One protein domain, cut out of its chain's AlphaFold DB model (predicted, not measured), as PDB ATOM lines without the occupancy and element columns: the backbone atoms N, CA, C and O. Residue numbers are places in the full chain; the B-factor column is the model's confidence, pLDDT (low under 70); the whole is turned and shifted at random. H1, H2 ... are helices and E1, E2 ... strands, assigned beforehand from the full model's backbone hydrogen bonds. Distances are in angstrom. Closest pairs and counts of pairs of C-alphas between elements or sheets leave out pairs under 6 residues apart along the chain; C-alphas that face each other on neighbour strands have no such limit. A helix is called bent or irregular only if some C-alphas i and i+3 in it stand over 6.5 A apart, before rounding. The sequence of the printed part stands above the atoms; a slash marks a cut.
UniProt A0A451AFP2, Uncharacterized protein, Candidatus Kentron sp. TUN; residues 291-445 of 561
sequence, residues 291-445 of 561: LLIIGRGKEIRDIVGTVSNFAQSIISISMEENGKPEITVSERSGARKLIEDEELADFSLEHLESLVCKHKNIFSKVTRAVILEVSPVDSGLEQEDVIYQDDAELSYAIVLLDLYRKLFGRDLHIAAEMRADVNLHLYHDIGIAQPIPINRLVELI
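AT A GLANCE: This is residues 291 to 445 of the 561 residues of an uncharacterized protein of Candidatus Kentron sp. TUN (UniProt A0A451AFP2). A twisted sheet of seven strands makes the core of this domain, with H4 and H5 side by side over one face and H1 over the other, in three layers. H2 packs on H4, H6 ends the printed part as the element farthest from the mean of the C-alphas, and a loop sticks out at residues 378 to 385. The printed part has 155 residues with six named helices and seven named strands, in the order E1 H1 E2 E3 E4 H2 H3 E5 H4 E6 H5 E7 H6; the sheet is mixed, its order E4 E3 E2 E1 E5 E6 E7. The class is mixed, helices and strands. The whole is compact, with a radius of gyration of the C-alphas of 15.4 A and spans of 43 by 34 by 31 A.

IN THESE COORDINATES: Find C-alpha 291 at (103.016, 88.821, 84.727); from there E1 runs to residue 296. H1 follows at residues 297 to 307, 15.3 A long. Next come E2, residues 313 to 319, 19.6 A long, E3, residues 325 to 331, 19.5 A long, and E4, residues 334 to 339. Read on to H2, residues 349 to 358, H3, residues 360 to 363, and E5, residues 368 to 371. H4, residues 386 to 408, begins at C-alpha 386 at (96.926, 61.443, 76.857) and is 34.7 A long. E6 is residues 413 to 418, H5 residues 421 to 430, and E7 residues 434 to 437. H6, residues 438 to 445, ends at C-alpha 445 at (85.557, 68.104, 92.147). H4 is irregular, with C-alphas 389 and 392 7.8 A apart, and has a kink of 37 degrees near residue 393; H5 is irregular too, with C-alphas 422 and 425 7.3 A apart.

HOW THE PARTS SIT: Look first at E1 and E2, parallel, with N 293 and O 315 at 2.8 A. E2, E3 and E4 form a meander, each strand the antiparallel neighbour of the one before, in two hairpins: N 316 and O 328 are 2.9 A apart, N 336 and O 329 2.8 A. On the other side of E1, E5 is parallel to it, with N 370 and O 292 at 2.7 A. E6 is parallel to E5, with N 371 and O 415 at 2.9 A, and E7 to E6, with N 436 and O 416 at 2.8 A. E1 H1 E2, E5 H4 E6 and E6 H5 E7 are strand-helix-strand units, two parallel neighbour strands with a helix between, each with a right-handed crossover. H1 runs along the strands over E2 and E1, at a height over the sheet of 8.9 A. On the opposite face H4 lies over E5 and E6 at 9.2 A, and H5 over E7 at 9.3 A. H4 and H5 touch at a shallow tilt of 16 degrees, the same way; their closest C-alphas, of Ile 398 and Ile 430, are 6.6 A apart. H2 is only just not on the sheet, with 4 pairs of C-alphas within 10 A. It touches residues 395 to 403 of H4, the closest C-alphas being those of Leu 349 and Tyr 396, 6.8 A apart. H3 and H6 only graze the sheet, with residues 362 to 363 and 438 to 440. In H1, H2 and H6 every O i to N i+4 pair is within hydrogen-bond range, in H4 15 of 19 and in H5 4 of 6; H3 is too short for such a pair.

THE WHOLE: The two C-alphas farthest apart, of Ser 333 and Glu 384, are 46.6 A apart. The printed part has no cut. The link from E5 to H4, residues 372 to 385, is long. The mean pLDDT of the printed part is 83.6; look for values under 70 at residues 321 to 323, 333, 339 to 347 and 374 to 387.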
ATOM      1  N   LEU A 291     103.471  90.110  85.247       93.75
ATOM      2  CA  LEU A 291     103.016  88.821  84.727       93.75
ATOM      3  C   LEU A 291     103.087  88.779  83.201       93.75
ATOM      4  O   LEU A 291     102.746  89.752  82.534       93.75
ATOM      5  N   LEU A 292     103.481  87.632  82.658       95.31
ATOM      6  CA  LEU A 292     103.255  87.242  81.270       95.31
ATOM      7  C   LEU A 292     102.213  86.120  81.262       95.31
ATOM      8  O   LEU A 292     102.412  85.120  81.937       95.31
ATOM      9  N   ILE A 293     101.116  86.277  80.531       94.81
ATOM     10  CA  ILE A 293     100.041  85.285  80.433       94.81
ATOM     11  C   ILE A 293      99.902  84.880  78.967       94.81
ATOM     12  O   ILE A 293      99.719  85.750  78.119       94.81
ATOM     13  N   ILE A 294     100.006  83.587  78.671       93.00
ATOM     14  CA  ILE A 294      99.923  83.019  77.320       93.00
ATOM     15  C   ILE A 294      98.830  81.951  77.304       93.00
ATOM     16  O   ILE A 294      98.811  81.109  78.198       93.00
ATOM     17  N   GLY A 295      97.946  81.987  76.307       90.00
ATOM     18  CA  GLY A 295      96.812  81.065  76.185       90.00
ATOM     19  C   GLY A 295      95.706  81.554  75.255       90.00
ATOM     20  O   GLY A 295      95.968  82.370  74.374       90.00
ATOM     21  N   ARG A 296      94.466  81.095  75.454       82.38
ATOM     22  CA  ARG A 296      93.310  81.438  74.600       82.38
ATOM     23  C   ARG A 296      92.457  82.591  75.115       82.38
ATOM     24  O   ARG A 296      92.331  82.830  76.316       82.38
ATOM     25  N   GLY A 297      91.821  83.296  74.180       78.12
ATOM     26  CA  GLY A 297      91.243  84.618  74.428       78.12
ATOM     27  C   GLY A 297      90.253  84.747  75.573       78.12
ATOM     28  O   GLY A 297      90.401  85.660  76.388       78.12
ATOM     29  N   LYS A 298      89.242  83.877  75.677       78.56
ATOM     30  CA  LYS A 298      88.231  84.037  76.735       78.56
ATOM     31  C   LYS A 298      88.815  83.773  78.128       78.56
ATOM     32  O   LYS A 298      88.658  84.624  79.003       78.56
ATOM     33  N   GLU A 299      89.567  82.689  78.295       80.50
ATOM     34  CA  GLU A 299      90.192  82.334  79.574       80.50
ATOM     35  C   GLU A 299      91.210  83.383  80.036       80.50
ATOM     36  O   GLU A 299      91.194  83.810  81.195       80.50
ATOM     37  N   ILE A 300      92.046  83.892  79.121       86.94
ATOM     38  CA  ILE A 300      92.976  84.979  79.438       86.94
ATOM     39  C   ILE A 300      92.229  86.202  79.952       86.94
ATOM     40  O   ILE A 300      92.657  86.786  80.945       86.94
ATOM     41  N   ARG A 301      91.138  86.619  79.299       85.56
ATOM     42  CA  ARG A 301      90.392  87.815  79.723       85.56
ATOM     43  C   ARG A 301      89.869  87.670  81.152       85.56
ATOM     44  O   ARG A 301      89.990  88.618  81.931       85.56
ATOM     45  N   ASP A 302      89.371  86.492  81.516       84.31
ATOM     46  CA  ASP A 302      88.881  86.207  82.868       84.31
ATOM     47  C   ASP A 302      90.011  86.218  83.910       84.31
ATOM     48  O   ASP A 302      89.876  86.811  84.992       84.31
ATOM     49  N   ILE A 303      91.160  85.620  83.580       88.44
ATOM     50  CA  ILE A 303      92.336  85.614  84.457       88.44
ATOM     51  C   ILE A 303      92.894  87.028  84.608       88.44
ATOM     52  O   ILE A 303      93.065  87.486  85.739       88.44
ATOM     53  N   VAL A 304      93.130  87.747  83.505       89.12
ATOM     54  CA  VAL A 304      93.621  89.136  83.488       89.12
ATOM     55  C   VAL A 304      92.696  90.027  84.311       89.12
ATOM     56  O   VAL A 304      93.172  90.763  85.177       89.12
ATOM     57  N   GLY A 305      91.379  89.918  84.118       85.69
ATOM     58  CA  GLY A 305      90.390  90.650  84.907       85.69
ATOM     59  C   GLY A 305      90.532  90.387  86.408       85.69
ATOM     60  O   GLY A 305      90.511  91.325  87.207       85.69
ATOM     61  N   THR A 306      90.769  89.133  86.794       84.25
ATOM     62  CA  THR A 306      90.935  88.732  88.197       84.25
ATOM     63  C   THR A 306      92.263  89.212  88.799       84.25
ATOM     64  O   THR A 306      92.277  89.729  89.920       84.25
ATOM     65  N   VAL A 307      93.378  89.080  88.071       87.69
ATOM     66  CA  VAL A 307      94.734  89.353  88.590       87.69
ATOM     67  C   VAL A 307      95.199  90.803  88.393       87.69
ATOM     68  O   VAL A 307      96.155  91.222  89.045       87.69
ATOM     69  N   SER A 308      94.505  91.597  87.570       86.00
ATOM     70  CA  SER A 308      94.807  93.018  87.294       86.00
ATOM     71  C   SER A 308      94.899  93.901  88.541       86.00
ATOM     72  O   SER A 308      95.692  94.836  88.582       86.00
ATOM     73  N   ASN A 309      94.130  93.582  89.583       78.62
ATOM     74  CA  ASN A 309      94.152  94.321  90.847       78.62
ATOM     75  C   ASN A 309      95.372  93.996  91.723       78.62
ATOM     76  O   ASN A 309      95.604  94.675  92.723       78.62
ATOM     77  N   PHE A 310      96.122  92.949  91.381       78.69
ATOM     78  CA  PHE A 310      97.258  92.464  92.158       78.69
ATOM     79  C   PHE A 310      98.565  92.779  91.442       78.69
ATOM     80  O   PHE A 310      99.417  93.443  92.022       78.69
ATOM     81  N   ALA A 311      98.687  92.413  90.168       85.69
ATOM     82  CA  ALA A 311      99.914  92.619  89.411       85.69
ATOM     83  C   ALA A 311     100.250  94.110  89.199       85.69
ATOM     84  O   ALA A 311      99.379  94.978  89.092       85.69
ATOM     85  N   GLN A 312     101.543  94.412  89.101       87.69
ATOM     86  CA  GLN A 312     102.039  95.736  88.728       87.69
ATOM     87  C   GLN A 312     101.850  95.999  87.228       87.69
ATOM     88  O   GLN A 312     101.464  97.100  86.828       87.69
ATOM     89  N   SER A 313     102.101  94.981  86.402       91.00
ATOM     90  CA  SER A 313     101.727  94.965  84.989       91.00
ATOM     91  C   SER A 313     101.473  93.542  84.508       91.00
ATOM     92  O   SER A 313     101.997  92.581  85.069       91.00
ATOM     93  N   ILE A 314     100.719  93.413  83.424       93.06
ATOM     94  CA  ILE A 314     100.394  92.148  82.778       93.06
ATOM     95  C   ILE A 314     100.650  92.296  81.284       93.06
ATOM     96  O   ILE A 314     100.154  93.227  80.659       93.06
ATOM     97  N   ILE A 315     101.410  91.374  80.714       94.38
ATOM     98  CA  ILE A 315     101.505  91.155  79.275       94.38
ATOM     99  C   ILE A 315     100.635  89.937  78.983       94.38
ATOM    100  O   ILE A 315     100.887  88.877  79.546       94.38
ATOM    101  N   SER A 316      99.621  90.068  78.138       92.88
ATOM    102  CA  SER A 316      98.809  88.933  77.700       92.88
ATOM    103  C   SER A 316      99.081  88.630  76.232       92.88
ATOM    104  O   SER A 316      99.086  89.550  75.419       92.88
ATOM    105  N   ILE A 317      99.265  87.359  75.897       91.50
ATOM    106  CA  ILE A 317      99.353  86.839  74.533       91.50
ATOM    107  C   ILE A 317      98.172  85.883  74.361       91.50
ATOM    108  O   ILE A 317      98.227  84.742  74.814       91.50
ATOM    109  N   SER A 318      97.093  86.391  73.770       87.62
ATOM    110  CA  SER A 318      95.889  85.625  73.452       87.62
ATOM    111  C   SER A 318      95.998  85.010  72.075       87.62
ATOM    112  O   SER A 318      96.271  85.728  71.126       87.62
ATOM    113  N   MET A 319      95.747  83.713  71.963       81.88
ATOM    114  CA  MET A 319      95.475  83.025  70.707       81.88
ATOM    115  C   MET A 319      93.957  82.963  70.541       81.88
ATOM    116  O   MET A 319      93.273  82.222  71.251       81.88
ATOM    117  N   GLU A 320      93.405  83.800  69.667       72.88
ATOM    118  CA  GLU A 320      91.969  83.785  69.383       72.88
ATOM    119  C   GLU A 320      91.603  82.579  68.498       72.88
ATOM    120  O   GLU A 320      92.436  82.041  67.770       72.88
ATOM    121  N   GLU A 321      90.331  82.166  68.513       65.38
ATOM    122  CA  GLU A 321      89.837  81.029  67.707       65.38
ATOM    123  C   GLU A 321      90.033  81.223  66.193       65.38
ATOM    124  O   GLU A 321      90.036  80.261  65.431       65.38
ATOM    125  N   ASN A 322      90.216  82.468  65.745       66.00
ATOM    126  CA  ASN A 322      90.511  82.804  64.353       66.00
ATOM    127  C   ASN A 322      92.012  82.705  63.996       66.00
ATOM    128  O   ASN A 322      92.386  83.138  62.907       66.00
ATOM    129  N   GLY A 323      92.854  82.205  64.908       64.38
ATOM    130  CA  GLY A 323      94.308  82.065  64.755       64.38
ATOM    131  C   GLY A 323      95.106  83.347  65.011       64.38
ATOM    132  O   GLY A 323      96.318  83.289  65.218       64.38
ATOM    133  N   LYS A 324      94.452  84.516  65.064       71.75
ATOM    134  CA  LYS A 324      95.151  85.796  65.218       71.75
ATOM    135  C   LYS A 324      95.551  86.027  66.675       71.75
ATOM    136  O   LYS A 324      94.678  86.027  67.548       71.75
ATOM    137  N   PRO A 325      96.839  86.277  66.961       78.19
ATOM    138  CA  PRO A 325      97.261  86.590  68.306       78.19
ATOM    139  C   PRO A 325      96.869  88.024  68.677       78.19
ATOM    140  O   PRO A 325      97.136  88.968  67.935       78.19
ATOM    141  N   GLU A 326      96.303  88.218  69.863       82.69
ATOM    142  CA  GLU A 326      96.134  89.536  70.469       82.69
ATOM    143  C   GLU A 326      97.138  89.712  71.613       82.69
ATOM    144  O   GLU A 326      97.083  89.017  72.632       82.69
ATOM    145  N   ILE A 327      98.059  90.669  71.455       85.00
ATOM    146  CA  ILE A 327      99.078  90.970  72.466       85.00
ATOM    147  C   ILE A 327      98.755  92.300  73.138       85.00
ATOM    148  O   ILE A 327      98.862  93.375  72.534       85.00
ATOM    149  N   THR A 328      98.411  92.242  74.423       84.62
ATOM    150  CA  THR A 328      98.086  93.431  75.217       84.62
ATOM    151  C   THR A 328      99.065  93.613  76.367       84.62
ATOM    152  O   THR A 328      99.582  92.651  76.931       84.62
ATOM    153  N   VAL A 329      99.326  94.868  76.721       85.06
ATOM    154  CA  VAL A 329     100.018  95.238  77.956       85.06
ATOM    155  C   VAL A 329      99.065  96.050  78.797       85.06
ATOM    156  O   VAL A 329      98.671  97.149  78.419       85.06
ATOM    157  N   SER A 330      98.728  95.504  79.952       82.06
ATOM    158  CA  SER A 330      97.914  96.147  80.967       82.06
ATOM    159  C   SER A 330      98.807  96.600  82.115       82.06
ATOM    160  O   SER A 330      99.444  95.789  82.781       82.06
ATOM    161  N   GLU A 331      98.865  97.903  82.353       80.50
ATOM    162  CA  GLU A 331      99.501  98.511  83.522       80.50
ATOM    163  C   GLU A 331      98.415  99.165  84.392       80.50
ATOM    164  O   GLU A 331      97.293  99.395  83.938       80.50
ATOM    165  N   ARG A 332      98.727  99.518  85.647       71.44
ATOM    166  CA  ARG A 332      97.771 100.254  86.506       71.44
ATOM    167  C   ARG A 332      97.311 101.589  85.898       71.44
ATOM    168  O   ARG A 332      96.248 102.086  86.249       71.44
ATOM    169  N   SER A 333      98.114 102.164  85.007       61.94
ATOM    170  CA  SER A 333      97.842 103.391  84.250       61.94
ATOM    171  C   SER A 333      96.890 103.194  83.061       61.94
ATOM    172  O   SER A 333      96.443 104.184  82.486       61.94
ATOM    173  N   GLY A 334      96.573 101.951  82.688       72.50
ATOM    174  CA  GLY A 334      95.718 101.611  81.554       72.50
ATOM    175  C   GLY A 334      96.258 100.440  80.731       72.50
ATOM    176  O   GLY A 334      97.386  99.981  80.919       72.50
ATOM    177  N   ALA A 335      95.442  99.955  79.796       78.38
ATOM    178  CA  ALA A 335      95.831  98.922  78.843       78.38
ATOM    179  C   ALA A 335      96.188  99.535  77.485       78.38
ATOM    180  O   ALA A 335      95.518 100.451  77.010       78.38
ATOM    181  N   ARG A 336      97.233  99.008  76.845       81.50
ATOM    182  CA  ARG A 336      97.623  99.332  75.468       81.50
ATOM    183  C   ARG A 336      97.886  98.053  74.683       81.50
ATOM    184  O   ARG A 336      98.447  97.100  75.227       81.50
ATOM    185  N   LYS A 337      97.523  98.028  73.402       79.00
ATOM    186  CA  LYS A 337      97.932  96.945  72.499       79.00
ATOM    187  C   LYS A 337      99.404  97.122  72.140       79.00
ATOM    188  O   LYS A 337      99.852  98.239  71.892       79.00
ATOM    189  N   LEU A 338     100.168  96.032  72.196       74.00
ATOM    190  CA  LEU A 338     101.598  96.045  71.869       74.00
ATOM    191  C   LEU A 338     101.846  95.857  70.375       74.00
ATOM    192  O   LEU A 338     102.821  96.387  69.847       74.00
ATOM    193  N   ILE A 339     100.985  95.074  69.730       68.62
ATOM    194  CA  ILE A 339     101.077  94.701  68.325       68.62
ATOM    195  C   ILE A 339      99.667  94.748  67.728       68.62
ATOM    196  O   ILE A 339      98.742  94.161  68.284       68.62
ATOM    197  N   GLU A 340      99.532  95.457  66.607       57.38
ATOM    198  CA  GLU A 340      98.347  95.493  65.734       57.38
ATOM    199  C   GLU A 340      98.662  94.850  64.367       57.38
ATOM    200  O   GLU A 340      98.059  95.207  63.361       57.38
ATOM    201  N   ASP A 341      99.648  93.945  64.295       54.25
ATOM    202  CA  ASP A 341     100.021  93.300  63.029       54.25
ATOM    203  C   ASP A 341      98.907  92.353  62.571       54.25
ATOM    204  O   ASP A 341      98.738  91.251  63.096       54.25
ATOM    205  N   GLU A 342      98.135  92.794  61.578       53.09
ATOM    206  CA  GLU A 342      97.012  92.047  61.010       53.09
ATOM    207  C   GLU A 342      97.441  90.784  60.233       53.09
ATOM    208  O   GLU A 342      96.571  89.966  59.903       53.09
ATOM    209  N   GLU A 343      98.750  90.618  59.974       55.50
ATOM    210  CA  GLU A 343      99.353  89.573  59.127       55.50
ATOM    211  C   GLU A 343      99.820  88.304  59.872       55.50
ATOM    212  O   GLU A 343     100.144  87.305  59.228       55.50
ATOM    213  N   LEU A 344      99.830  88.281  61.211       61.59
ATOM    214  CA  LEU A 344     100.215  87.090  61.986       61.59
ATOM    215  C   LEU A 344      99.047  86.098  62.063       61.59
ATOM    216  O   LEU A 344      98.267  86.114  63.010       61.59
ATOM    217  N   ALA A 345      98.899  85.256  61.040       56.34
ATOM    218  CA  ALA A 345      97.850  84.237  61.006       56.34
ATOM    219  C   ALA A 345      98.122  83.039  61.944       56.34
ATOM    220  O   ALA A 345      97.157  82.426  62.382       56.34
ATOM    221  N   ASP A 346      99.393  82.759  62.283       64.25
ATOM    222  CA  ASP A 346      99.813  81.640  63.145       64.25
ATOM    223  C   ASP A 346     100.930  82.063  64.123       64.25
ATOM    224  O   ASP A 346     102.089  82.249  63.739       64.25
ATOM    225  N   PHE A 347     100.612  82.202  65.414       69.69
ATOM    226  CA  PHE A 347     101.606  82.544  66.441       69.69
ATOM    227  C   PHE A 347     102.446  81.322  66.846       69.69
ATOM    228  O   PHE A 347     102.098  80.587  67.765       69.69
ATOM    229  N   SER A 348     103.573  81.109  66.165       82.88
ATOM    230  CA  SER A 348     104.544  80.042  66.481       82.88
ATOM    231  C   SER A 348     105.534  80.408  67.606       82.88
ATOM    232  O   SER A 348     105.635  81.561  68.033       82.88
ATOM    233  N   LEU A 349     106.333  79.431  68.053       85.94
ATOM    234  CA  LEU A 349     107.434  79.655  69.002       85.94
ATOM    235  C   LEU A 349     108.470  80.670  68.481       85.94
ATOM    236  O   LEU A 349     108.947  81.500  69.251       85.94
ATOM    237  N   GLU A 350     108.757  80.681  67.177       86.69
ATOM    238  CA  GLU A 350     109.667  81.660  66.554       86.69
ATOM    239  C   GLU A 350     109.132  83.095  66.682       86.69
ATOM    240  O   GLU A 350     109.883  84.044  66.931       86.69
ATOM    241  N   HIS A 351     107.810  83.267  66.577       88.06
ATOM    242  CA  HIS A 351     107.172  84.564  66.784       88.06
ATOM    243  C   HIS A 351     107.294  85.022  68.238       88.06
ATOM    244  O   HIS A 351     107.541  86.207  68.479       88.06
ATOM    245  N   LEU A 352     107.187  84.104  69.206       89.94
ATOM    246  CA  LEU A 352     107.425  84.415  70.617       89.94
ATOM    247  C   LEU A 352     108.871  84.869  70.857       89.94
ATOM    248  O   LEU A 352     109.093  85.881  71.527       89.94
ATOM    249  N   GLU A 353     109.856  84.173  70.286       91.31
ATOM    250  CA  GLU A 353     111.268  84.560  70.382       91.31
ATOM    251  C   GLU A 353     111.519  85.955  69.796       91.31
ATOM    252  O   GLU A 353     112.124  86.815  70.451       91.31
ATOM    253  N   SER A 354     111.004  86.205  68.588       90.50
ATOM    254  CA  SER A 354     111.095  87.499  67.907       90.50
ATOM    255  C   SER A 354     110.448  88.616  68.729       90.50
ATOM    256  O   SER A 354     111.053  89.674  68.932       90.50
ATOM    257  N   LEU A 355     109.264  88.363  69.295       90.44
ATOM    258  CA  LEU A 355     108.536  89.298  70.151       90.44
ATOM    259  C   LEU A 355     109.354  89.695  71.388       90.44
ATOM    260  O   LEU A 355     109.533  90.887  71.662       90.44
ATOM    261  N   VAL A 356     109.880  88.709  72.121       92.62
ATOM    262  CA  VAL A 356     110.690  88.946  73.325       92.62
ATOM    263  C   VAL A 356     111.976  89.697  72.965       92.62
ATOM    264  O   VAL A 356     112.372  90.624  73.678       92.62
ATOM    265  N   CYS A 357     112.605  89.361  71.835       92.00
ATOM    266  CA  CYS A 357     113.810  90.034  71.351       92.00
ATOM    267  C   CYS A 357     113.561  91.483  70.909       92.00
ATOM    268  O   CYS A 357     114.394  92.351  71.182       92.00
ATOM    269  N   LYS A 358     112.430  91.757  70.249       92.50
ATOM    270  CA  LYS A 358     112.034  93.095  69.786       92.50
ATOM    271  C   LYS A 358     111.663  94.013  70.953       92.50
ATOM    272  O   LYS A 358     111.995  95.195  70.932       92.50
ATOM    273  N   HIS A 359     111.037  93.470  71.999       92.31
ATOM    274  CA  HIS A 359     110.520  94.231  73.143       92.31
ATOM    275  C   HIS A 359     111.239  93.917  74.468       92.31
ATOM    276  O   HIS A 359     110.621  93.896  75.538       92.31
ATOM    277  N   LYS A 360     112.565  93.708  74.426       93.50
ATOM    278  CA  LYS A 360     113.396  93.346  75.597       93.50
ATOM    279  C   LYS A 360     113.170  94.225  76.826       93.50
ATOM    280  O   LYS A 360     113.210  93.724  77.941       93.50
ATOM    281  N   ASN A 361     112.936  95.521  76.641       92.25
ATOM    282  CA  ASN A 361     112.704  96.487  77.720       92.25
ATOM    283  C   ASN A 361     111.420  96.226  78.527       92.25
ATOM    284  O   ASN A 361     111.330  96.638  79.683       92.25
ATOM    285  N   ILE A 362     110.422  95.593  77.911       91.56
ATOM    286  CA  ILE A 362     109.151  95.250  78.553       91.56
ATOM    287  C   ILE A 362     109.273  93.862  79.187       91.56
ATOM    288  O   ILE A 362     108.999  93.702  80.376       91.56
ATOM    289  N   PHE A 363     109.773  92.881  78.430       94.56
ATOM    290  CA  PHE A 363     109.933  91.503  78.909       94.56
ATOM    291  C   PHE A 363     110.997  91.354  80.010       94.56
ATOM    292  O   PHE A 363     110.856  90.504  80.885       94.56
ATOM    293  N   SER A 364     112.007  92.228  80.070       94.38
ATOM    294  CA  SER A 364     112.993  92.224  81.163       94.38
ATOM    295  C   SER A 364     112.393  92.510  82.543       94.38
ATOM    296  O   SER A 364     113.036  92.218  83.551       94.38
ATOM    297  N   LYS A 365     111.175  93.065  82.614       93.50
ATOM    298  CA  LYS A 365     110.470  93.315  83.878       93.50
ATOM    299  C   LYS A 365     109.684  92.107  84.362       93.50
ATOM    300  O   LYS A 365     109.492  91.979  85.566       93.50
ATOM    301  N   VAL A 366     109.260  91.223  83.455       94.38
ATOM    302  CA  VAL A 366     108.410  90.066  83.766       94.38
ATOM    303  C   VAL A 366     109.075  89.214  84.839       94.38
ATOM    304  O   VAL A 366     110.229  88.812  84.706       94.38
ATOM    305  N   THR A 367     108.366  88.960  85.926       91.00
ATOM    306  CA  THR A 367     108.850  88.145  87.044       91.00
ATOM    307  C   THR A 367     108.336  86.716  86.962       91.00
ATOM    308  O   THR A 367     108.971  85.813  87.509       91.00
ATOM    309  N   ARG A 368     107.206  86.511  86.273       92.00
ATOM    310  CA  ARG A 368     106.525  85.222  86.158       92.00
ATOM    311  C   ARG A 368     105.786  85.091  84.829       92.00
ATOM    312  O   ARG A 368     105.145  86.046  84.395       92.00
ATOM    313  N   ALA A 369     105.830  83.899  84.239       94.62
ATOM    314  CA  ALA A 369     104.951  83.502  83.145       94.62
ATOM    315  C   ALA A 369     103.881  82.504  83.609       94.62
ATOM    316  O   ALA A 369     104.116  81.684  84.498       94.62
ATOM    317  N   VAL A 370     102.708  82.603  82.993       94.00
ATOM    318  CA  VAL A 370     101.544  81.744  83.181       94.00
ATOM    319  C   VAL A 370     101.146  81.232  81.804       94.00
ATOM    320  O   VAL A 370     100.873  82.038  80.915       94.00
ATOM    321  N   ILE A 371     101.154  79.918  81.625       94.00
ATOM    322  CA  ILE A 371     100.868  79.259  80.348       94.00
ATOM    323  C   ILE A 371      99.615  78.404  80.541       94.00
ATOM    324  O   ILE A 371      99.568  77.600  81.470       94.00
ATOM    325  N   LEU A 372      98.591  78.616  79.719       90.62
ATOM    326  CA  LEU A 372      97.313  77.910  79.802       90.62
ATOM    327  C   LEU A 372      96.740  77.648  78.413       90.62
ATOM    328  O   LEU A 372      96.907  78.480  77.528       90.62
ATOM    329  N   GLU A 373      96.066  76.514  78.253       79.50
ATOM    330  CA  GLU A 373      95.343  76.097  77.047       79.50
ATOM    331  C   GLU A 373      95.968  76.558  75.710       79.50
ATOM    332  O   GLU A 373      95.328  77.178  74.857       79.50
ATOM    333  N   VAL A 374      97.253  76.278  75.505       69.62
ATOM    334  CA  VAL A 374      97.952  76.650  74.267       69.62
ATOM    335  C   VAL A 374      97.744  75.585  73.186       69.62
ATOM    336  O   VAL A 374      97.782  75.875  71.990       69.62
ATOM    337  N   SER A 375      97.451  74.353  73.599       64.94
ATOM    338  CA  SER A 375      97.211  73.230  72.695       64.94
ATOM    339  C   SER A 375      95.950  73.417  71.816       64.94
ATOM    340  O   SER A 375      94.921  73.919  72.286       64.94
ATOM    341  N   PRO A 376      95.970  73.024  70.522       56.25
ATOM    342  CA  PRO A 376      94.793  73.014  69.651       56.25
ATOM    343  C   PRO A 376      93.675  72.107  70.196       56.25
ATOM    344  O   PRO A 376      93.851  70.898  70.294       56.25
ATOM    345  N   VAL A 377      92.501  72.670  70.498       52.31
ATOM    346  CA  VAL A 377      91.291  71.905  70.876       52.31
ATOM    347  C   VAL A 377      90.763  71.040  69.710       52.31
ATOM    348  O   VAL A 377      90.092  70.038  69.937       52.31
ATOM    349  N   ASP A 378      91.117  71.379  68.465       46.66
ATOM    350  CA  ASP A 378      90.537  70.811  67.242       46.66
ATOM    351  C   ASP A 378      91.526  69.968  66.416       46.66
ATOM    352  O   ASP A 378      91.661  70.163  65.209       46.66
ATOM    353  N   SER A 379      92.202  68.974  67.003       44.75
ATOM    354  CA  SER A 379      92.876  67.969  66.156       44.75
ATOM    355  C   SER A 379      91.884  67.049  65.422       44.75
ATOM    356  O   SER A 379      92.288  66.268  64.566       44.75
ATOM    357  N   GLY A 380      90.577  67.138  65.713       45.88
ATOM    358  CA  GLY A 380      89.519  66.415  64.995       45.88
ATOM    359  C   GLY A 380      89.552  64.889  65.157       45.88
ATOM    360  O   GLY A 380      88.682  64.203  64.624       45.88
ATOM    361  N   LEU A 381      90.528  64.371  65.896       48.78
ATOM    362  CA  LEU A 381      90.701  62.968  66.230       48.78
ATOM    363  C   LEU A 381      90.185  62.749  67.655       48.78
ATOM    364  O   LEU A 381      90.312  63.636  68.503       48.78
ATOM    365  N   GLU A 382      89.591  61.581  67.921       52.84
ATOM    366  CA  GLU A 382      89.489  61.094  69.302       52.84
ATOM    367  C   GLU A 382      90.908  61.227  69.885       52.84
ATOM    368  O   GLU A 382      91.852  60.746  69.262       52.84
ATOM    369  N   GLN A 383      91.098  62.005  70.959       53.66
ATOM    370  CA  GLN A 383      92.415  62.213  71.573       53.66
ATOM    371  C   GLN A 383      92.917  60.854  72.076       53.66
ATOM    372  O   GLN A 383      92.623  60.457  73.195       53.66
ATOM    373  N   GLU A 384      93.599  60.095  71.217       52.62
ATOM    374  CA  GLU A 384      93.984  58.715  71.527       52.62
ATOM    375  C   GLU A 384      95.212  58.652  72.448       52.62
ATOM    376  O   GLU A 384      95.384  57.649  73.136       52.62
ATOM    377  N   ASP A 385      95.994  59.734  72.570       62.31
ATOM    378  CA  ASP A 385      97.204  59.757  73.397       62.31
ATOM    379  C   ASP A 385      97.211  60.911  74.412       62.31
ATOM    380  O   ASP A 385      97.593  62.045  74.123       62.31
ATOM    381  N   VAL A 386      96.858  60.575  75.659       64.19
ATOM    382  CA  VAL A 386      96.926  61.443  76.857       64.19
ATOM    383  C   VAL A 386      98.313  62.083  77.042       64.19
ATOM    384  O   VAL A 386      98.434  63.139  77.653       64.19
ATOM    385  N   ILE A 387      99.362  61.464  76.494       67.31
ATOM    386  CA  ILE A 387     100.758  61.899  76.627       67.31
ATOM    387  C   ILE A 387     100.991  63.271  75.976       67.31
ATOM    388  O   ILE A 387     101.696  64.092  76.555       67.31
ATOM    389  N   TYR A 388     100.360  63.552  74.831       78.19
ATOM    390  CA  TYR A 388     100.630  64.762  74.038       78.19
ATOM    391  C   TYR A 388      99.772  65.974  74.429       78.19
ATOM    392  O   TYR A 388      99.809  67.008  73.766       78.19
ATOM    393  N   GLN A 389      98.964  65.866  75.490       77.44
ATOM    394  CA  GLN A 389      98.019  66.925  75.877       77.44
ATOM    395  C   GLN A 389      98.680  68.210  76.376       77.44
ATOM    396  O   GLN A 389      98.025  69.250  76.373       77.44
ATOM    397  N   ASP A 390      99.942  68.117  76.796       88.88
ATOM    398  CA  ASP A 390     100.709  69.204  77.406       88.88
ATOM    399  C   ASP A 390     101.870  69.687  76.512       88.88
ATOM    400  O   ASP A 390     102.674  70.526  76.922       88.88
ATOM    401  N   ASP A 391     102.007  69.150  75.293       89.31
ATOM    402  CA  ASP A 391     103.166  69.395  74.424       89.31
ATOM    403  C   ASP A 391     103.365  70.882  74.119       89.31
ATOM    404  O   ASP A 391     104.500  71.377  74.109       89.31
ATOM    405  N   ALA A 392     102.274  71.613  73.883       87.94
ATOM    406  CA  ALA A 392     102.347  73.043  73.622       87.94
ATOM    407  C   ALA A 392     102.798  73.785  74.885       87.94
ATOM    408  O   ALA A 392     103.770  74.537  74.845       87.94
ATOM    409  N   GLU A 393     102.156  73.537  76.022       91.19
ATOM    410  CA  GLU A 393     102.471  74.158  77.306       91.19
ATOM    411  C   GLU A 393     103.951  73.960  77.675       91.19
ATOM    412  O   GLU A 393     104.650  74.923  78.018       91.19
ATOM    413  N   LEU A 394     104.458  72.733  77.510       93.31
ATOM    414  CA  LEU A 394     105.862  72.384  77.716       93.31
ATOM    415  C   LEU A 394     106.790  73.107  76.730       93.31
ATOM    416  O   LEU A 394     107.811  73.665  77.138       93.31
ATOM    417  N   SER A 395     106.432  73.159  75.447       93.31
ATOM    418  CA  SER A 395     107.242  73.816  74.412       93.31
ATOM    419  C   SER A 395     107.389  75.321  74.652       93.31
ATOM    420  O   SER A 395     108.497  75.860  74.591       93.31
ATOM    421  N   TYR A 396     106.294  76.006  74.996       93.88
ATOM    422  CA  TYR A 396     106.324  77.428  75.351       93.88
ATOM    423  C   TYR A 396     107.164  77.676  76.610       93.88
ATOM    424  O   TYR A 396     107.928  78.645  76.659       93.88
ATOM    425  N   ALA A 397     107.071  76.796  77.611       95.38
ATOM    426  CA  ALA A 397     107.879  76.898  78.820       95.38
ATOM    427  C   ALA A 397     109.381  76.768  78.523       95.38
ATOM    428  O   ALA A 397     110.164  77.599  78.988       95.38
ATOM    429  N   ILE A 398     109.781  75.778  77.715       95.56
ATOM    430  CA  ILE A 398     111.180  75.554  77.315       95.56
ATOM    431  C   ILE A 398     111.750  76.800  76.628       95.56
ATOM    432  O   ILE A 398     112.805  77.295  77.030       95.56
ATOM    433  N   VAL A 399     111.033  77.337  75.635       95.56
ATOM    434  CA  VAL A 399     111.473  78.520  74.880       95.56
ATOM    435  C   VAL A 399     111.604  79.736  75.793       95.56
ATOM    436  O   VAL A 399     112.620  80.428  75.761       95.56
ATOM    437  N   LEU A 400     110.629  79.989  76.671       95.94
ATOM    438  CA  LEU A 400     110.707  81.110  77.611       95.94
ATOM    439  C   LEU A 400     111.874  80.974  78.594       95.94
ATOM    440  O   LEU A 400     112.569  81.960  78.848       95.94
ATOM    441  N   LEU A 401     112.108  79.781  79.144       95.12
ATOM    442  CA  LEU A 401     113.223  79.544  80.063       95.12
ATOM    443  C   LEU A 401     114.571  79.787  79.377       95.12
ATOM    444  O   LEU A 401     115.427  80.479  79.932       95.12
ATOM    445  N   ASP A 402     114.748  79.270  78.162       95.75
ATOM    446  CA  ASP A 402     115.966  79.463  77.376       95.75
ATOM    447  C   ASP A 402     116.186  80.941  77.003       95.75
ATOM    448  O   ASP A 402     117.261  81.497  77.256       95.75
ATOM    449  N   LEU A 403     115.146  81.622  76.508       95.88
ATOM    450  CA  LEU A 403     115.195  83.049  76.190       95.88
ATOM    451  C   LEU A 403     115.570  83.898  77.405       95.88
ATOM    452  O   LEU A 403     116.408  84.793  77.287       95.88
ATOM    453  N   TYR A 404     114.979  83.646  78.577       96.00
ATOM    454  CA  TYR A 404     115.249  84.464  79.763       96.00
ATOM    455  C   TYR A 404     116.661  84.254  80.307       96.00
ATOM    456  O   TYR A 404     117.313  85.228  80.702       96.00
ATOM    457  N   ARG A 405     117.181  83.023  80.240       95.25
ATOM    458  CA  ARG A 405     118.585  82.736  80.555       95.25
ATOM    459  C   ARG A 405     119.524  83.465  79.597       95.25
ATOM    460  O   ARG A 405     120.424  84.164  80.058       95.25
ATOM    461  N   LYS A 406     119.286  83.365  78.285       96.75
ATOM    462  CA  LYS A 406     120.133  83.974  77.243       96.75
ATOM    463  C   LYS A 406     120.090  85.501  77.242       96.75
ATOM    464  O   LYS A 406     121.129  86.143  77.116       96.75
ATOM    465  N   LEU A 407     118.903  86.096  77.349       96.56
ATOM    466  CA  LEU A 407     118.705  87.538  77.170       96.56
ATOM    467  C   LEU A 407     118.815  88.338  78.468       96.56
ATOM    468  O   LEU A 407     119.202  89.506  78.417       96.56
ATOM    469  N   PHE A 408     118.454  87.744  79.608       95.62
ATOM    470  CA  PHE A 408     118.349  88.457  80.886       95.62
ATOM    471  C   PHE A 408     119.199  87.847  82.007       95.62
ATOM    472  O   PHE A 408     119.221  88.407  83.102       95.62
ATOM    473  N   GLY A 409     119.889  86.726  81.765       94.19
ATOM    474  CA  GLY A 409     120.787  86.105  82.742       94.19
ATOM    475  C   GLY A 409     120.086  85.614  84.013       94.19
ATOM    476  O   GLY A 409     120.692  85.617  85.082       94.19
ATOM    477  N   ARG A 410     118.800  85.246  83.928       91.62
ATOM    478  CA  ARG A 410     118.003  84.777  85.072       91.62
ATOM    479  C   ARG A 410     116.973  83.737  84.654       91.62
ATOM    480  O   ARG A 410     116.493  83.765  83.524       91.62
ATOM    481  N   ASP A 411     116.581  82.887  85.596       88.50
ATOM    482  CA  ASP A 411     115.449  81.982  85.417       88.50
ATOM    483  C   ASP A 411     114.116  82.728  85.553       88.50
ATOM    484  O   ASP A 411     113.950  83.609  86.408       88.50
ATOM    485  N   LEU A 412     113.161  82.353  84.704       92.00
ATOM    486  CA  LEU A 412     111.780  82.810  84.772       92.00
ATOM    487  C   LEU A 412     110.955  81.816  85.590       92.00
ATOM    488  O   LEU A 412     111.006  80.617  85.340       92.00
ATOM    489  N   HIS A 413     110.162  82.305  86.542       89.69
ATOM    490  CA  HIS A 413     109.194  81.446  87.217       89.69
ATOM    491  C   HIS A 413     108.035  81.152  86.267       89.69
ATOM    492  O   HIS A 413     107.370  82.085  85.815       89.69
ATOM    493  N   ILE A 414     107.765  79.879  86.000       93.31
ATOM    494  CA  ILE A 414     106.661  79.465  85.131       93.31
ATOM    495  C   ILE A 414     105.631  78.692  85.946       93.31
ATOM    496  O   ILE A 414     105.968  77.735  86.645       93.31
ATOM    497  N   ALA A 415     104.381  79.138  85.851       92.81
ATOM    498  CA  ALA A 415     103.210  78.357  86.206       92.81
ATOM    499  C   ALA A 415     102.540  77.895  84.910       92.81
ATOM    500  O   ALA A 415     102.337  78.711  84.012       92.81
ATOM    501  N   ALA A 416     102.223  76.614  84.791       94.25
ATOM    502  CA  ALA A 416     101.644  76.077  83.566       94.25
ATOM    503  C   ALA A 416     100.498  75.124  83.886       94.25
ATOM    504  O   ALA A 416     100.604  74.312  84.808       94.25
ATOM    505  N   GLU A 417      99.408  75.240  83.133       93.44
ATOM    506  CA  GLU A 417      98.341  74.244  83.112       93.44
ATOM    507  C   GLU A 417      98.930  72.882  82.737       93.44
ATOM    508  O   GLU A 417      99.784  72.795  81.860       93.44
ATOM    509  N   MET A 418      98.503  71.841  83.444       91.94
ATOM    510  CA  MET A 418      98.846  70.448  83.190       91.94
ATOM    511  C   MET A 418      97.550  69.647  83.114       91.94
ATOM    512  O   MET A 418      96.723  69.670  84.035       91.94
ATOM    513  N   ARG A 419      97.364  68.947  82.002       88.69
ATOM    514  CA  ARG A 419      96.180  68.146  81.691       88.69
ATOM    515  C   ARG A 419      96.414  66.669  81.957       88.69
ATOM    516  O   ARG A 419      95.456  65.980  82.313       88.69
ATOM    517  N   ALA A 420      97.657  66.205  81.861       86.75
ATOM    518  CA  ALA A 420      98.015  64.819  82.097       86.75
ATOM    519  C   ALA A 420      98.959  64.679  83.302       86.75
ATOM    520  O   ALA A 420     100.133  65.026  83.244       86.75
ATOM    521  N   ASP A 421      98.474  64.076  84.393       84.56
ATOM    522  CA  ASP A 421      99.284  63.854  85.606       84.56
ATOM    523  C   ASP A 421     100.549  63.015  85.342       84.56
ATOM    524  O   ASP A 421     101.547  63.138  86.054       84.56
ATOM    525  N   VAL A 422     100.533  62.178  84.297       84.81
ATOM    526  CA  VAL A 422     101.704  61.398  83.869       84.81
ATOM    527  C   VAL A 422     102.872  62.289  83.435       84.81
ATOM    528  O   VAL A 422     104.020  61.872  83.575       84.81
ATOM    529  N   ASN A 423     102.609  63.525  83.004       89.38
ATOM    530  CA  ASN A 423     103.617  64.478  82.547       89.38
ATOM    531  C   ASN A 423     104.236  65.305  83.683       89.38
ATOM    532  O   ASN A 423     105.173  66.059  83.434       89.38
ATOM    533  N   LEU A 424     103.795  65.145  84.938       89.94
ATOM    534  CA  LEU A 424     104.284  65.944  86.072       89.94
ATOM    535  C   LEU A 424     105.817  65.948  86.191       89.94
ATOM    536  O   LEU A 424     106.424  66.986  86.452       89.94
ATOM    537  N   HIS A 425     106.453  64.798  85.960       88.25
ATOM    538  CA  HIS A 425     107.911  64.684  85.979       88.25
ATOM    539  C   HIS A 425     108.579  65.551  84.896       88.25
ATOM    540  O   HIS A 425     109.540  66.252  85.199       88.25
ATOM    541  N   LEU A 426     108.022  65.598  83.679       90.75
ATOM    542  CA  LEU A 426     108.529  66.430  82.581       90.75
ATOM    543  C   LEU A 426     108.465  67.917  82.925       90.75
ATOM    544  O   LEU A 426     109.425  68.647  82.682       90.75
ATOM    545  N   TYR A 427     107.361  68.366  83.532       92.31
ATOM    546  CA  TYR A 427     107.222  69.760  83.964       92.31
ATOM    547  C   TYR A 427     108.365  70.150  84.902       92.31
ATOM    548  O   TYR A 427     108.982  71.209  84.760       92.31
ATOM    549  N   HIS A 428     108.670  69.275  85.853       88.94
ATOM    550  CA  HIS A 428     109.729  69.509  86.812       88.94
ATOM    551  C   HIS A 428     111.133  69.432  86.209       88.94
ATOM    552  O   HIS A 428     111.953  70.299  86.513       88.94
ATOM    553  N   ASP A 429     111.393  68.466  85.327       90.56
ATOM    554  CA  ASP A 429     112.677  68.318  84.634       90.56
ATOM    555  C   ASP A 429     112.992  69.532  83.743       90.56
ATOM    556  O   ASP A 429     114.139  69.973  83.662       90.56
ATOM    557  N   ILE A 430     111.966  70.132  83.129       91.44
ATOM    558  CA  ILE A 430     112.084  71.371  82.343       91.44
ATOM    559  C   ILE A 430     112.370  72.589  83.241       91.44
ATOM    560  O   ILE A 430     112.977  73.566  82.795       91.44
ATOM    561  N   GLY A 431     111.984  72.535  84.518       88.81
ATOM    562  CA  GLY A 431     112.099  73.644  85.468       88.81
ATOM    563  C   GLY A 431     110.837  74.502  85.571       88.81
ATOM    564  O   GLY A 431     110.914  75.663  85.982       88.81
ATOM    565  N   ILE A 432     109.670  73.956  85.216       91.56
ATOM    566  CA  ILE A 432     108.382  74.589  85.506       91.56
ATOM    567  C   ILE A 432     108.160  74.529  87.019       91.56
ATOM    568  O   ILE A 432     108.064  73.462  87.626       91.56
ATOM    569  N   ALA A 433     108.089  75.707  87.634       88.06
ATOM    570  CA  ALA A 433     108.028  75.842  89.084       88.06
ATOM    571  C   ALA A 433     106.662  75.441  89.659       88.06
ATOM    572  O   ALA A 433     106.590  74.968  90.792       88.06
ATOM    573  N   GLN A 434     105.585  75.636  88.891       90.56
ATOM    574  CA  GLN A 434     104.223  75.361  89.340       90.56
ATOM    575  C   GLN A 434     103.379  74.701  88.236       90.56
ATOM    576  O   GLN A 434     102.690  75.399  87.488       90.56
ATOM    577  N   PRO A 435     103.401  73.364  88.142       92.75
ATOM    578  CA  PRO A 435     102.420  72.606  87.370       92.75
ATOM    579  C   PRO A 435     101.031  72.756  88.008       92.75
ATOM    580  O   PRO A 435     100.884  72.668  89.230       92.75
ATOM    581  N   ILE A 436     100.002  73.007  87.202       93.62
ATOM    582  CA  ILE A 436      98.625  73.194  87.674       93.62
ATOM    583  C   ILE A 436      97.765  72.062  87.096       93.62
ATOM    584  O   ILE A 436      97.328  72.172  85.953       93.62
ATOM    585  N   PRO A 437      97.510  70.980  87.860       93.12
ATOM    586  CA  PRO A 437      96.854  69.764  87.377       93.12
ATOM    587  C   PRO A 437      95.340  69.974  87.220       93.12
ATOM    588  O   PRO A 437      94.541  69.585  88.079       93.12
ATOM    589  N   ILE A 438      94.915  70.657  86.155       91.38
ATOM    590  CA  ILE A 438      93.535  71.132  86.050       91.38
ATOM    591  C   ILE A 438      92.538  69.989  85.873       91.38
ATOM    592  O   ILE A 438      91.503  69.968  86.540       91.38
ATOM    593  N   ASN A 439      92.872  68.993  85.050       90.69
ATOM    594  CA  ASN A 439      92.025  67.822  84.837       90.69
ATOM    595  C   ASN A 439      91.856  67.025  86.129       90.69
ATOM    596  O   ASN A 439      90.729  66.689  86.498       90.69
ATOM    597  N   ARG A 440      92.941  66.843  86.886       92.50
ATOM    598  CA  ARG A 440      92.891  66.207  88.202       92.50
ATOM    599  C   ARG A 440      91.974  66.949  89.169       92.50
ATOM    600  O   ARG A 440      91.208  66.331  89.905       92.50
ATOM    601  N   LEU A 441      92.004  68.281  89.163       93.19
ATOM    602  CA  LEU A 441      91.090  69.088  89.973       93.19
ATOM    603  C   LEU A 441      89.627  68.916  89.535       93.19
ATOM    604  O   LEU A 441      88.766  68.773  90.404       93.19
ATOM    605  N   VAL A 442      89.337  68.865  88.228       92.19
ATOM    606  CA  VAL A 442      87.985  68.565  87.711       92.19
ATOM    607  C   VAL A 442      87.500  67.205  88.214       92.19
ATOM    608  O   VAL A 442      86.385  67.105  88.726       92.19
ATOM    609  N   GLU A 443      88.328  66.166  88.107       93.19
ATOM    610  CA  GLU A 443      88.007  64.804  88.553       93.19
ATOM    611  C   GLU A 443      87.682  64.758  90.044       93.19
ATOM    612  O   GLU A 443      86.662  64.199  90.453       93.19
ATOM    613  N   LEU A 444      88.529  65.386  90.861       92.56
ATOM    614  CA  LEU A 444      88.345  65.461  92.303       92.56
ATOM    615  C   LEU A 444      87.075  66.237  92.665       92.56
ATOM    616  O   LEU A 444      86.321  65.820  93.545       92.56
ATOM    617  N   ILE A 445      86.791  67.338  91.964       91.75
ATOM    618  CA  ILE A 445      85.557  68.104  92.147       91.75
ATOM    619  C   ILE A 445      84.341  67.257  91.772       91.75
ATOM    620  O   ILE A 445      83.391  67.223  92.554       91.75
TER     621      ILE A 445